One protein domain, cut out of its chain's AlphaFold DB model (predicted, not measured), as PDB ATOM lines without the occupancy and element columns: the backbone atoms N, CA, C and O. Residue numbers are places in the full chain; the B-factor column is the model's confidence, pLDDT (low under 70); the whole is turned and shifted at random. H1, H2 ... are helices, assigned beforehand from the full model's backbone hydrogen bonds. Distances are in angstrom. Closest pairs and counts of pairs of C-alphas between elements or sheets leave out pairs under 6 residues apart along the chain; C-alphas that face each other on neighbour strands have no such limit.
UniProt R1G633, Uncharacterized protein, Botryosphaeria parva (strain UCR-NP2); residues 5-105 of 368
ATOM      1  N   LEU A   5     186.286 150.983 172.027       89.12
ATOM      2  CA  LEU A   5     185.824 152.368 172.016       89.12
ATOM      3  C   LEU A   5     184.479 152.520 172.745       89.12
ATOM      4  O   LEU A   5     184.344 153.382 173.613       89.12
ATOM      5  N   GLU A   6     183.498 151.650 172.480       90.81
ATOM      6  CA  GLU A   6     182.225 151.647 173.217       90.81
ATOM      7  C   GLU A   6     182.407 151.365 174.712       90.81
ATOM      8  O   GLU A   6     181.694 151.926 175.543       90.81
ATOM      9  N   ASN A   7     183.346 150.491 175.073       92.44
ATOM     10  CA  ASN A   7     183.651 150.205 176.473       92.44
ATOM     11  C   ASN A   7     184.317 151.398 177.165       92.44
ATOM     12  O   ASN A   7     184.022 151.682 178.328       92.44
ATOM     13  N   ALA A   8     185.163 152.133 176.447       91.81
ATOM     14  CA  ALA A   8     185.790 153.340 176.957       91.81
ATOM     15  C   ALA A   8     184.776 154.486 177.131       91.81
ATOM     16  O   ALA A   8     184.766 155.141 178.175       91.81
ATOM     17  N   LYS A   9     183.856 154.665 176.171       92.19
ATOM     18  CA  LYS A   9     182.693 155.566 176.303       92.19
ATOM     19  C   LYS A   9     181.860 155.245 177.531       92.19
ATOM     20  O   LYS A   9     181.570 156.133 178.327       92.19
ATOM     21  N   PHE A  10     181.527 153.965 177.693       94.12
ATOM     22  CA  PHE A  10     180.741 153.484 178.819       94.12
ATOM     23  C   PHE A  10     181.400 153.855 180.154       94.12
ATOM     24  O   PHE A  10     180.741 154.397 181.035       94.12
ATOM     25  N   MET A  11     182.712 153.638 180.303       94.19
ATOM     26  CA  MET A  11     183.424 154.031 181.529       94.19
ATOM     27  C   MET A  11     183.514 155.539 181.728       94.19
ATOM     28  O   MET A  11     183.447 156.014 182.861       94.19
ATOM     29  N   PHE A  12     183.648 156.300 180.647       94.00
ATOM     30  CA  PHE A  12     183.638 157.752 180.738       94.00
ATOM     31  C   PHE A  12     182.277 158.282 181.209       94.00
ATOM     32  O   PHE A  12     182.235 159.146 182.081       94.00
ATOM     33  N   GLN A  13     181.169 157.723 180.720       94.12
ATOM     34  CA  GLN A  13     179.834 158.050 181.229       94.12
ATOM     35  C   GLN A  13     179.673 157.622 182.687       94.12
ATOM     36  O   GLN A  13     179.188 158.410 183.491       94.12
ATOM     37  N   VAL A  14     180.149 156.433 183.078       94.38
ATOM     38  CA  VAL A  14     180.142 156.015 184.494       94.38
ATOM     39  C   VAL A  14     180.812 157.068 185.380       94.38
ATOM     40  O   VAL A  14     180.266 157.401 186.428       94.38
ATOM     41  N   LEU A  15     181.933 157.648 184.940       92.94
ATOM     42  CA  LEU A  15     182.586 158.754 185.644       92.94
ATOM     43  C   LEU A  15     181.743 160.037 185.665       92.94
ATOM     44  O   LEU A  15     181.724 160.716 186.688       92.94
ATOM     45  N   GLN A  16     181.043 160.378 184.580       91.38
ATOM     46  CA  GLN A  16     180.191 161.573 184.520       91.38
ATOM     47  C   GLN A  16     178.962 161.493 185.430       91.38
ATOM     48  O   GLN A  16     178.641 162.477 186.090       91.38
ATOM     49  N   PHE A  17     178.289 160.341 185.476       91.69
ATOM     50  CA  PHE A  17     177.119 160.130 186.342       91.69
ATOM     51  C   PHE A  17     177.490 159.735 187.766       91.69
ATOM     52  O   PHE A  17     176.614 159.581 188.619       91.69
ATOM     53  N   SER A  18     178.779 159.545 188.034       88.06
ATOM     54  CA  SER A  18     179.245 159.401 189.396       88.06
ATOM     55  C   SER A  18     179.304 160.772 190.063       88.06
ATOM     56  O   SER A  18     179.844 161.727 189.510       88.06
ATOM     57  N   ASN A  19     178.801 160.867 191.291       85.62
ATOM     58  CA  ASN A  19     178.894 162.084 192.105       85.62
ATOM     59  C   ASN A  19     180.317 162.301 192.667       85.62
ATOM     60  O   ASN A  19     180.480 162.803 193.778       85.62
ATOM     61  N   ALA A  20     181.353 161.874 191.938       88.00
ATOM     62  CA  ALA A  20     182.739 161.994 192.358       88.00
ATOM     63  C   ALA A  20     183.175 163.460 192.319       88.00
ATOM     64  O   ALA A  20     183.329 164.061 191.253       88.00
ATOM     65  N   THR A  21     183.398 164.040 193.494       86.88
ATOM     66  CA  THR A  21     183.879 165.419 193.634       86.88
ATOM     67  C   THR A  21     185.406 165.506 193.588       86.88
ATOM     68  O   THR A  21     185.949 166.527 193.164       86.88
ATOM     69  N   GLY A  22     186.105 164.434 193.981       91.06
ATOM     70  CA  GLY A  22     187.562 164.375 194.093       91.06
ATOM     71  C   GLY A  22     188.200 163.260 193.261       91.06
ATOM     72  O   GLY A  22     187.719 162.129 193.229       91.06
ATOM     73  N   PHE A  23     189.326 163.584 192.616       94.50
ATOM     74  CA  PHE A  23     190.206 162.620 191.951       94.50
ATOM     75  C   PHE A  23     191.622 162.735 192.516       94.50
ATOM     76  O   PHE A  23     192.248 163.798 192.438       94.50
ATOM     77  N   ASN A  24     192.170 161.628 193.019       95.50
ATOM     78  CA  ASN A  24     193.544 161.581 193.517       95.50
ATOM     79  C   ASN A  24     194.545 161.375 192.365       95.50
ATOM     80  O   ASN A  24     195.085 160.288 192.161       95.50
ATOM     81  N   TYR A  25     194.828 162.443 191.608       95.75
ATOM     82  CA  TYR A  25     195.701 162.395 190.418       95.75
ATOM     83  C   TYR A  25     197.130 161.912 190.681       95.75
ATOM     84  O   TYR A  25     197.796 161.474 189.746       95.75
ATOM     85  N   LYS A  26     197.610 161.989 191.926       96.69
ATOM     86  CA  LYS A  26     198.922 161.457 192.307       96.69
ATOM     87  C   LYS A  26     198.952 159.931 192.182       96.69
ATOM     88  O   LYS A  26     199.751 159.413 191.417       96.69
ATOM     89  N   VAL A  27     198.003 159.246 192.822       96.25
ATOM     90  CA  VAL A  27     197.895 157.775 192.790       96.25
ATOM     91  C   VAL A  27     197.560 157.275 191.383       96.25
ATOM     92  O   VAL A  27     198.115 156.282 190.923       96.25
ATOM     93  N   ILE A  28     196.702 158.006 190.659       95.06
ATOM     94  CA  ILE A  28     196.380 157.704 189.254       95.06
ATOM     95  C   ILE A  28     197.633 157.814 188.378       95.06
ATOM     96  O   ILE A  28     197.858 156.970 187.511       95.06
ATOM     97  N   GLY A  29     198.434 158.859 188.599       93.12
ATOM     98  CA  GLY A  29     199.694 159.062 187.901       93.12
ATOM     99  C   GLY A  29     200.658 157.903 188.124       93.12
ATOM    100  O   GLY A  29     201.129 157.315 187.152       93.12
ATOM    101  N   ASP A  30     200.851 157.513 189.384       95.44
ATOM    102  CA  ASP A  30     201.731 156.405 189.763       95.44
ATOM    103  C   ASP A  30     201.268 155.074 189.132       95.44
ATOM    104  O   ASP A  30     202.073 154.354 188.547       95.44
ATOM    105  N   ALA A  31     199.960 154.779 189.142       92.25
ATOM    106  CA  ALA A  31     199.403 153.561 188.539       92.25
ATOM    107  C   ALA A  31     199.554 153.502 187.006       92.25
ATOM    108  O   ALA A  31     199.673 152.420 186.426       92.25
ATOM    109  N   CYS A  32     199.533 154.660 186.341       91.06
ATOM    110  CA  CYS A  32     199.658 154.781 184.888       91.06
ATOM    111  C   CYS A  32     201.081 155.132 184.422       91.06
ATOM    112  O   CYS A  32     201.280 155.335 183.224       91.06
ATOM    113  N   ASN A  33     202.057 155.225 185.333       94.50
ATOM    114  CA  ASN A  33     203.416 155.704 185.062       94.50
ATOM    115  C   ASN A  33     203.461 157.088 184.373       94.50
ATOM    116  O   ASN A  33     204.265 157.328 183.472       94.50
ATOM    117  N   ILE A  34     202.589 158.014 184.780       95.50
ATOM    118  CA  ILE A  34     202.553 159.402 184.294       95.50
ATOM    119  C   ILE A  34     202.561 160.382 185.468       95.50
ATOM    120  O   ILE A  34     202.108 160.075 186.562       95.50
ATOM    121  N   SER A  35     203.030 161.613 185.258       97.31
ATOM    122  CA  SER A  35     202.975 162.619 186.324       97.31
ATOM    123  C   SER A  35     201.530 163.032 186.642       97.31
ATOM    124  O   SER A  35     200.667 163.052 185.761       97.31
ATOM    125  N   ALA A  36     201.261 163.449 187.883       96.94
ATOM    126  CA  ALA A  36     199.931 163.920 188.296       96.94
ATOM    127  C   ALA A  36     199.402 165.066 187.405       96.94
ATOM    128  O   ALA A  36     198.223 165.110 187.050       96.94
ATOM    129  N   GLY A  37     200.292 165.973 186.981       96.44
ATOM    130  CA  GLY A  37     199.956 167.043 186.041       96.44
ATOM    131  C   GLY A  37     199.599 166.524 184.643       96.44
ATOM    132  O   GLY A  37     198.685 167.054 184.009       96.44
ATOM    133  N   ALA A  38     200.276 165.473 184.167       95.38
ATOM    134  CA  ALA A  38     199.944 164.818 182.905       95.38
ATOM    135  C   ALA A  38     198.603 164.072 182.987       95.38
ATOM    136  O   ALA A  38     197.804 164.190 182.058       95.38
ATOM    137  N   ALA A  39     198.310 163.392 184.101       95.56
ATOM    138  CA  ALA A  39     197.022 162.738 184.340       95.56
ATOM    139  C   ALA A  39     195.855 163.743 184.313       95.56
ATOM    140  O   ALA A  39     194.872 163.531 183.601       95.56
ATOM    141  N   ASN A  40     195.993 164.881 185.003       95.62
ATOM    142  CA  ASN A  40     194.981 165.943 184.988       95.62
ATOM    143  C   ASN A  40     194.777 166.516 183.570       95.62
ATOM    144  O   ASN A  40     193.651 166.604 183.076       95.62
ATOM    145  N   LYS A  41     195.868 166.822 182.850       95.69
ATOM    146  CA  LYS A  41     195.788 167.274 181.449       95.69
ATOM    147  C   LYS A  41     195.132 166.234 180.541       95.69
ATOM    148  O   LYS A  41     194.335 166.610 179.684       95.69
ATOM    149  N   ARG A  42     195.434 164.945 180.722       93.44
ATOM    150  CA  ARG A  42     194.825 163.846 179.959       93.44
ATOM    151  C   ARG A  42     193.316 163.795 180.188       93.44
ATOM    152  O   ARG A  42     192.574 163.739 179.216       93.44
ATOM    153  N   MET A  43     192.867 163.915 181.437       92.56
ATOM    154  CA  MET A  43     191.441 163.974 181.779       92.56
ATOM    155  C   MET A  43     190.748 165.213 181.190       92.56
ATOM    156  O   MET A  43     189.646 165.114 180.655       92.56
ATOM    157  N   SER A  44     191.397 166.380 181.241       93.75
ATOM    158  CA  SER A  44     190.877 167.615 180.638       93.75
ATOM    159  C   SER A  44     190.717 167.486 179.117       93.75
ATOM    160  O   SER A  44     189.637 167.763 178.591       93.75
ATOM    161  N   ARG A  45     191.745 166.976 178.425       92.25
ATOM    162  CA  ARG A  45     191.697 166.692 176.982       92.25
ATOM    163  C   ARG A  45     190.616 165.674 176.642       92.25
ATOM    164  O   ARG A  45     189.901 165.874 175.673       92.25
ATOM    165  N   LEU A  46     190.458 164.631 177.458       91.06
ATOM    166  CA  LEU A  46     189.419 163.622 177.274       91.06
ATOM    167  C   LEU A  46     188.016 164.236 177.354       91.06
ATOM    168  O   LEU A  46     187.193 164.013 176.473       91.06
ATOM    169  N   LYS A  47     187.760 165.076 178.366       91.19
ATOM    170  CA  LYS A  47     186.484 165.794 178.508       91.19
ATOM    171  C   LYS A  47     186.213 166.722 177.322       91.19
ATOM    172  O   LYS A  47     185.081 166.781 176.857       91.19
ATOM    173  N   GLN A  48     187.230 167.433 176.834       92.88
ATOM    174  CA  GLN A  48     187.111 168.285 175.646       92.88
ATOM    175  C   GLN A  48     186.834 167.467 174.381       92.88
ATOM    176  O   GLN A  48     185.965 167.835 173.601       92.88
ATOM    177  N   ALA A  49     187.535 166.346 174.202       89.69
ATOM    178  CA  ALA A  49     187.383 165.469 173.050       89.69
ATOM    179  C   ALA A  49     185.967 164.875 172.989       89.69
ATOM    180  O   ALA A  49     185.312 164.977 171.954       89.69
ATOM    181  N   VAL A  50     185.439 164.390 174.120       88.69
ATOM    182  CA  VAL A  50     184.062 163.878 174.193       88.69
ATOM    183  C   VAL A  50     183.031 164.984 173.954       88.69
ATOM    184  O   VAL A  50     182.091 164.774 173.195       88.69
ATOM    185  N   LYS A  51     183.226 166.188 174.514       90.38
ATOM    186  CA  LYS A  51     182.355 167.342 174.214       90.38
ATOM    187  C   LYS A  51     182.368 167.725 172.732       90.38
ATOM    188  O   LYS A  51     181.349 168.154 172.212       90.38
ATOM    189  N   ALA A  52     183.505 167.562 172.062       92.31
ATOM    190  CA  ALA A  52     183.653 167.815 170.632       92.31
ATOM    191  C   ALA A  52     183.175 166.646 169.746       92.31
ATOM    192  O   ALA A  52     183.340 166.718 168.530       92.31
ATOM    193  N   GLY A  53     182.665 165.549 170.324       88.56
ATOM    194  CA  GLY A  53     182.296 164.334 169.583       88.56
ATOM    195  C   GLY A  53     183.489 163.577 168.982       88.56
ATOM    196  O   GLY A  53     183.312 162.694 168.147       88.56
ATOM    197  N   LYS A  54     184.721 163.915 169.382       89.19
ATOM    198  CA  LYS A  54     185.953 163.259 168.933       89.19
ATOM    199  C   LYS A  54     186.357 162.222 169.968       89.19
ATOM    200  O   LYS A  54     186.936 162.534 170.999       89.19
ATOM    201  N   GLU A  55     186.070 160.965 169.684       81.19
ATOM    202  CA  GLU A  55     186.269 159.857 170.631       81.19
ATOM    203  C   GLU A  55     187.602 159.135 170.400       81.19
ATOM    204  O   GLU A  55     187.764 157.950 170.689       81.19
ATOM    205  N   THR A  56     188.584 159.837 169.840       78.50
ATOM    206  CA  THR A  56     189.894 159.265 169.550       78.50
ATOM    207  C   THR A  56     190.757 159.249 170.816       78.50
ATOM    208  O   THR A  56     190.960 160.267 171.474       78.50
ATOM    209  N   GLY A  57     191.277 158.069 171.176       78.25
ATOM    210  CA  GLY A  57     192.269 157.918 172.249       78.25
ATOM    211  C   GLY A  57     191.720 157.744 173.671       78.25
ATOM    212  O   GLY A  57     192.436 158.052 174.630       78.25
ATOM    213  N   LEU A  58     190.487 157.250 173.840       84.44
ATOM    214  CA  LEU A  58     190.024 156.816 175.159       84.44
ATOM    215  C   LEU A  58     190.797 155.558 175.592       84.44
ATOM    216  O   LEU A  58     190.709 154.510 174.963       84.44
ATOM    217  N   ASP A  59     191.542 155.669 176.686       89.31
ATOM    218  CA  ASP A  59     192.301 154.564 177.267       89.31
ATOM    219  C   ASP A  59     191.517 153.962 178.433       89.31
ATOM    220  O   ASP A  59     191.310 154.599 179.472       89.31
ATOM    221  N   VAL A  60     191.068 152.723 178.231       91.69
ATOM    222  CA  VAL A  60     190.244 151.960 179.174       91.69
ATOM    223  C   VAL A  60     190.963 151.798 180.520       91.69
ATOM    224  O   VAL A  60     190.320 151.902 181.566       91.69
ATOM    225  N   ARG A  61     192.294 151.630 180.534       90.81
ATOM    226  CA  ARG A  61     193.058 151.470 181.786       90.81
ATOM    227  C   ARG A  61     193.162 152.762 182.568       90.81
ATOM    228  O   ARG A  61     192.990 152.747 183.782       90.81
ATOM    229  N   PHE A  62     193.391 153.878 181.881       93.75
ATOM    230  CA  PHE A  62     193.418 155.185 182.531       93.75
ATOM    231  C   PHE A  62     192.064 155.512 183.175       93.75
ATOM    232  O   PHE A  62     192.012 155.892 184.343       93.75
ATOM    233  N   LEU A  63     190.966 155.299 182.440       93.56
ATOM    234  CA  LEU A  63     189.602 155.481 182.948       93.56
ATOM    235  C   LEU A  63     189.323 154.596 184.168       93.56
ATOM    236  O   LEU A  63     188.777 155.075 185.161       93.56
ATOM    237  N   TRP A  64     189.752 153.334 184.124       94.56
ATOM    238  CA  TRP A  64     189.642 152.415 185.255       94.56
ATOM    239  C   TRP A  64     190.389 152.918 186.493       94.56
ATOM    240  O   TRP A  64     189.817 152.964 187.583       94.56
ATOM    241  N   SER A  65     191.637 153.367 186.331       93.44
ATOM    242  CA  SER A  65     192.417 153.946 187.428       93.44
ATOM    243  C   SER A  65     191.764 155.204 188.001       93.44
ATOM    244  O   SER A  65     191.840 155.422 189.210       93.44
ATOM    245  N   CYS A  66     191.099 156.018 187.176       93.12
ATOM    246  CA  CYS A  66     190.330 157.161 187.665       93.12
ATOM    247  C   CYS A  66     189.147 156.729 188.531       93.12
ATOM    248  O   CYS A  66     188.942 157.331 189.578       93.12
ATOM    249  N   ILE A  67     188.422 155.678 188.138       93.44
ATOM    250  CA  ILE A  67     187.292 155.153 188.916       93.44
ATOM    251  C   ILE A  67     187.774 154.584 190.256       93.44
ATOM    252  O   ILE A  67     187.221 154.924 191.297       93.44
ATOM    253  N   GLN A  68     188.847 153.786 190.258       93.56
ATOM    254  CA  GLN A  68     189.394 153.195 191.487       93.56
ATOM    255  C   GLN A  68     189.895 154.230 192.506       93.56
ATOM    256  O   GLN A  68     189.819 153.986 193.704       93.56
ATOM    257  N   ASN A  69     190.424 155.365 192.036       93.25
ATOM    258  CA  ASN A  69     191.046 156.401 192.876       93.25
ATOM    259  C   ASN A  69     190.185 157.666 193.013       93.25
ATOM    260  O   ASN A  69     190.708 158.762 193.255       93.25
ATOM    261  N   SER A  70     188.881 157.523 192.804       91.31
ATOM    262  CA  SER A  70     187.898 158.583 192.999       91.31
ATOM    263  C   SER A  70     187.019 158.262 194.196       91.31
ATOM    264  O   SER A  70     186.781 157.092 194.497       91.31
ATOM    265  N   ASP A  71     186.492 159.298 194.845       91.06
ATOM    266  CA  ASP A  71     185.548 159.154 195.959       91.06
ATOM    267  C   ASP A  71     184.131 158.867 195.428       91.06
ATOM    268  O   ASP A  71     183.148 159.533 195.760       91.06
ATOM    269  N   MET A  72     184.035 157.902 194.512       86.94
ATOM    270  CA  MET A  72     182.778 157.483 193.916       86.94
ATOM    271  C   MET A  72     181.936 156.727 194.941       86.94
ATOM    272  O   MET A  72     182.330 155.675 195.441       86.94
ATOM    273  N   GLY A  73     180.739 157.249 195.205       84.75
ATOM    274  CA  GLY A  73     179.685 156.527 195.908       84.75
ATOM    275  C   GLY A  73     178.972 155.509 195.009       84.75
ATOM    276  O   GLY A  73     179.542 154.919 194.091       84.75
ATOM    277  N   THR A  74     177.681 155.304 195.260       89.69
ATOM    278  CA  THR A  74     176.838 154.408 194.461       89.69
ATOM    279  C   THR A  74     176.644 154.931 193.037       89.69
ATOM    280  O   THR A  74     176.317 156.100 192.837       89.69
ATOM    281  N   ILE A  75     176.810 154.056 192.041       92.69
ATOM    282  CA  ILE A  75     176.607 154.379 190.622       92.69
ATOM    283  C   ILE A  75     175.113 154.289 190.285       92.69
ATOM    284  O   ILE A  75     174.486 153.246 190.487       92.69
ATOM    285  N   ASN A  76     174.555 155.350 189.701       94.31
ATOM    286  CA  ASN A  76     173.164 155.377 189.248       94.31
ATOM    287  C   ASN A  76     173.021 154.701 187.872       94.31
ATOM    288  O   ASN A  76     173.102 155.335 186.823       94.31
ATOM    289  N   PHE A  77     172.781 153.385 187.855       95.94
ATOM    290  CA  PHE A  77     172.612 152.629 186.600       95.94
ATOM    291  C   PHE A  77     171.338 152.980 185.820       95.94
ATOM    292  O   PHE A  77     171.246 152.661 184.638       95.94
ATOM    293  N   GLN A  78     170.357 153.619 186.460       96.19
ATOM    294  CA  GLN A  78     169.132 154.065 185.794       96.19
ATOM    295  C   GLN A  78     169.412 155.214 184.819       96.19
ATOM    296  O   GLN A  78     169.011 155.132 183.661       96.19
ATOM    297  N   THR A  79     170.160 156.234 185.251       95.12
ATOM    298  CA  THR A  79     170.520 157.379 184.399       95.12
ATOM    299  C   THR A  79     171.495 156.967 183.300       95.12
ATOM    300  O   THR A  79     171.306 157.336 182.146       95.12
ATOM    301  N   LEU A  80     172.473 156.113 183.629       94.81
ATOM    302  CA  LEU A  80     173.391 155.525 182.645       94.81
ATOM    303  C   LEU A  80     172.665 154.690 181.587       94.81
ATOM    304  O   LEU A  80     173.012 154.732 180.410       94.81
ATOM    305  N   GLY A  81     171.671 153.908 182.012       92.75
ATOM    306  CA  GLY A  81     170.840 153.130 181.103       92.75
ATOM    307  C   GLY A  81     170.054 154.027 180.151       92.75
ATOM    308  O   GLY A  81     170.066 153.787 178.947       92.75
ATOM    309  N   ALA A  82     169.444 155.094 180.672       95.50
ATOM    310  CA  ALA A  82     168.687 156.047 179.867       95.50
ATOM    311  C   ALA A  82     169.553 156.724 178.792       95.50
ATOM    312  O   ALA A  82     169.146 156.773 177.637       95.50
ATOM    313  N   GLU A  83     170.764 157.178 179.135       92.88
ATOM    314  CA  GLU A  83     171.632 157.873 178.174       92.88
ATOM    315  C   GLU A  83     172.154 156.946 177.062       92.88
ATOM    316  O   GLU A  83     172.312 157.353 175.912       92.88
ATOM    317  N   LEU A  84     172.391 155.675 177.386       92.00
ATOM    318  CA  LEU A  84     172.879 154.689 176.424       92.00
ATOM    319  C   LEU A  84     171.776 153.922 175.692       92.00
ATOM    320  O   LEU A  84     172.092 153.117 174.818       92.00
ATOM    321  N   ASN A  85     170.505 154.143 176.029       95.00
ATOM    322  CA  ASN A  85     169.373 153.322 175.587       95.00
ATOM    323  C   ASN A  85     169.494 151.839 176.013       95.00
ATOM    324  O   ASN A  85     169.123 150.925 175.276       95.00
ATOM    325  N   LEU A  86     170.020 151.580 177.215       95.06
ATOM    326  CA  LEU A  86     170.067 150.256 177.843       95.06
ATOM    327  C   LEU A  86     169.181 150.189 179.095       95.06
ATOM    328  O   LEU A  86     169.008 151.152 179.832       95.06
ATOM    329  N   SER A  87     168.692 148.990 179.417       97.31
ATOM    330  CA  SER A  87     168.103 148.732 180.737       97.31
ATOM    331  C   SER A  87     169.158 148.884 181.842       97.31
ATOM    332  O   SER A  87     170.302 148.449 181.678       97.31
ATOM    333  N   ALA A  88     168.760 149.404 183.008       96.81
ATOM    334  CA  ALA A  88     169.634 149.535 184.178       96.81
ATOM    335  C   ALA A  88     170.321 148.204 184.559       96.81
ATOM    336  O   ALA A  88     171.508 148.174 184.891       96.81
ATOM    337  N   GLY A  89     169.608 147.076 184.436       97.12
ATOM    338  CA  GLY A  89     170.173 145.747 184.685       97.12
ATOM    339  C   GLY A  89     171.220 145.328 183.645       97.12
ATOM    340  O   GLY A  89     172.206 144.671 183.982       97.12
ATOM    341  N   ALA A  90     171.046 145.737 182.385       96.00
ATOM    342  CA  ALA A  90     172.015 145.481 181.322       96.00
ATOM    343  C   ALA A  90     173.281 146.335 181.500       96.00
ATOM    344  O   ALA A  90     174.388 145.808 181.369       96.00
ATOM    345  N   ALA A  91     173.131 147.609 181.882       96.00
ATOM    346  CA  ALA A  91     174.247 148.494 182.214       96.00
ATOM    347  C   ALA A  91     175.063 147.958 183.406       96.00
ATOM    348  O   ALA A  91     176.286 147.852 183.315       96.00
ATOM    349  N   SER A  92     174.398 147.520 184.481       96.38
ATOM    350  CA  SER A  92     175.059 146.918 185.651       96.38
ATOM    351  C   SER A  92     175.824 145.630 185.303       96.38
ATOM    352  O   SER A  92     176.991 145.468 185.671       96.38
ATOM    353  N   LYS A  93     175.227 144.732 184.506       96.62
ATOM    354  CA  LYS A  93     175.927 143.527 184.020       96.62
ATOM    355  C   LYS A  93     177.124 143.870 183.136       96.62
ATOM    356  O   LYS A  93     178.171 143.236 183.268       96.62
ATOM    357  N   ARG A  94     176.986 144.857 182.242       94.94
ATOM    358  CA  ARG A  94     178.086 145.325 181.386       94.94
ATOM    359  C   ARG A  94     179.239 145.862 182.230       94.94
ATOM    360  O   ARG A  94     180.376 145.458 182.007       94.94
ATOM    361  N   TRP A  95     178.934 146.684 183.232       95.06
ATOM    362  CA  TRP A  95     179.904 147.194 184.198       95.06
ATOM    363  C   TRP A  95     180.633 146.069 184.942       95.06
ATOM    364  O   TRP A  95     181.861 146.053 184.977       95.06
ATOM    365  N   SER A  96     179.898 145.083 185.465       95.69
ATOM    366  CA  SER A  96     180.482 143.938 186.178       95.69
ATOM    367  C   SER A  96     181.440 143.124 185.301       95.69
ATOM    368  O   SER A  96     182.550 142.813 185.735       95.69
ATOM    369  N   ARG A  97     181.055 142.831 184.053       95.00
ATOM    370  CA  ARG A  97     181.915 142.107 183.102       95.00
ATOM    371  C   ARG A  97     183.174 142.897 182.755       95.00
ATOM    372  O   ARG A  97     184.259 142.327 182.731       95.00
ATOM    373  N   LEU A  98     183.029 144.199 182.511       93.25
ATOM    374  CA  LEU A  98     184.151 145.071 182.174       93.25
ATOM    375  C   LEU A  98     185.147 145.171 183.335       93.25
ATOM    376  O   LEU A  98     186.350 145.030 183.133       93.25
ATOM    377  N   LYS A  99     184.633 145.332 184.558       94.31
ATOM    378  CA  LYS A  99     185.429 145.327 185.786       94.31
ATOM    379  C   LYS A  99     186.232 144.031 185.932       94.31
ATOM    380  O   LYS A  99     187.440 144.094 186.125       94.31
ATOM    381  N   GLN A 100     185.595 142.869 185.767       95.25
ATOM    382  CA  GLN A 100     186.280 141.572 185.847       95.25
ATOM    383  C   GLN A 100     187.367 141.412 184.773       95.25
ATOM    384  O   GLN A 100     188.453 140.918 185.070       95.25
ATOM    385  N   ALA A 101     187.100 141.845 183.538       92.12
ATOM    386  CA  ALA A 101     188.073 141.778 182.447       92.12
ATOM    387  C   ALA A 101     189.305 142.665 182.710       92.12
ATOM    388  O   ALA A 101     190.431 142.275 182.396       92.12
ATOM    389  N   LEU A 102     189.104 143.837 183.321       91.94
ATOM    390  CA  LEU A 102     190.178 144.759 183.697       91.94
ATOM    391  C   LEU A 102     190.986 144.259 184.894       91.94
ATOM    392  O   LEU A 102     192.210 144.328 184.868       91.94
ATOM    393  N   GLU A 103     190.322 143.707 185.911       92.50
ATOM    394  CA  GLU A 103     190.984 143.094 187.072       92.50
ATOM    395  C   GLU A 103     191.810 141.865 186.676       92.50
ATOM    396  O   GLU A 103     192.864 141.612 187.257       92.50
ATOM    397  N   ARG A 104     191.378 141.136 185.642       93.12
ATOM    398  CA  ARG A 104     192.147 140.031 185.060       93.12
ATOM    399  C   ARG A 104     193.273 140.501 184.125       93.12
ATOM    400  O   ARG A 104     194.156 139.714 183.802       93.12
ATOM    401  N   GLY A 105     193.259 141.762 183.692       87.75
ATOM    402  CA  GLY A 105     194.229 142.309 182.741       87.75
ATOM    403  C   GLY A 105     194.019 141.856 181.290       87.75
ATOM    404  O   GLY A 105     194.940 141.973 180.487       87.75
TER     405      GLY A 105
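This is residues 5 to 105 of the 368 residues of an uncharacterized protein of Botryosphaeria parva (strain UCR-NP2) (UniProt R1G633). H1 and H4 lie side by side in the middle; on opposite sides, H2, at a corner with H3, packs on H4, and H5, at a corner with H6, packs on H1. The 101 printed residues, all helix in class, include six named helices, H1 to H6 in order. The whole is compact, radius of gyration of the C-alphas 13.3 A, spanning 38 by 30 by 26 A.

H3, residues 36 to 51, is 22.8 A long; H6, 88 to 103, is 22.5 A, ending at C-alpha 103 (190.984, 143.094, 187.072). H1, 5 to 17, begins at C-alpha 5 (185.824, 152.368, 172.016). H2 is 25 to 32, H4 60 to 68, H5 77 to 84.

H3, with residues 36 to 40 alone, touches H2, about perpendicular at 88 degrees; the closest C-alphas, Lys 26 and Ala 36, are 4.8 A apart. H2 touches H4 at Ile 28 and Ser 65, closest C-alphas 5.8 A. H4 touches H1 at a shallow tilt of 22 degrees, closest C-alphas Ala 8 and Val 60, 5.2 A. In all six helices every O i to N i+4 pair is within hydrogen-bond range.

The printed part has no cut and no long link, and no printed residue has a pLDDT under 70.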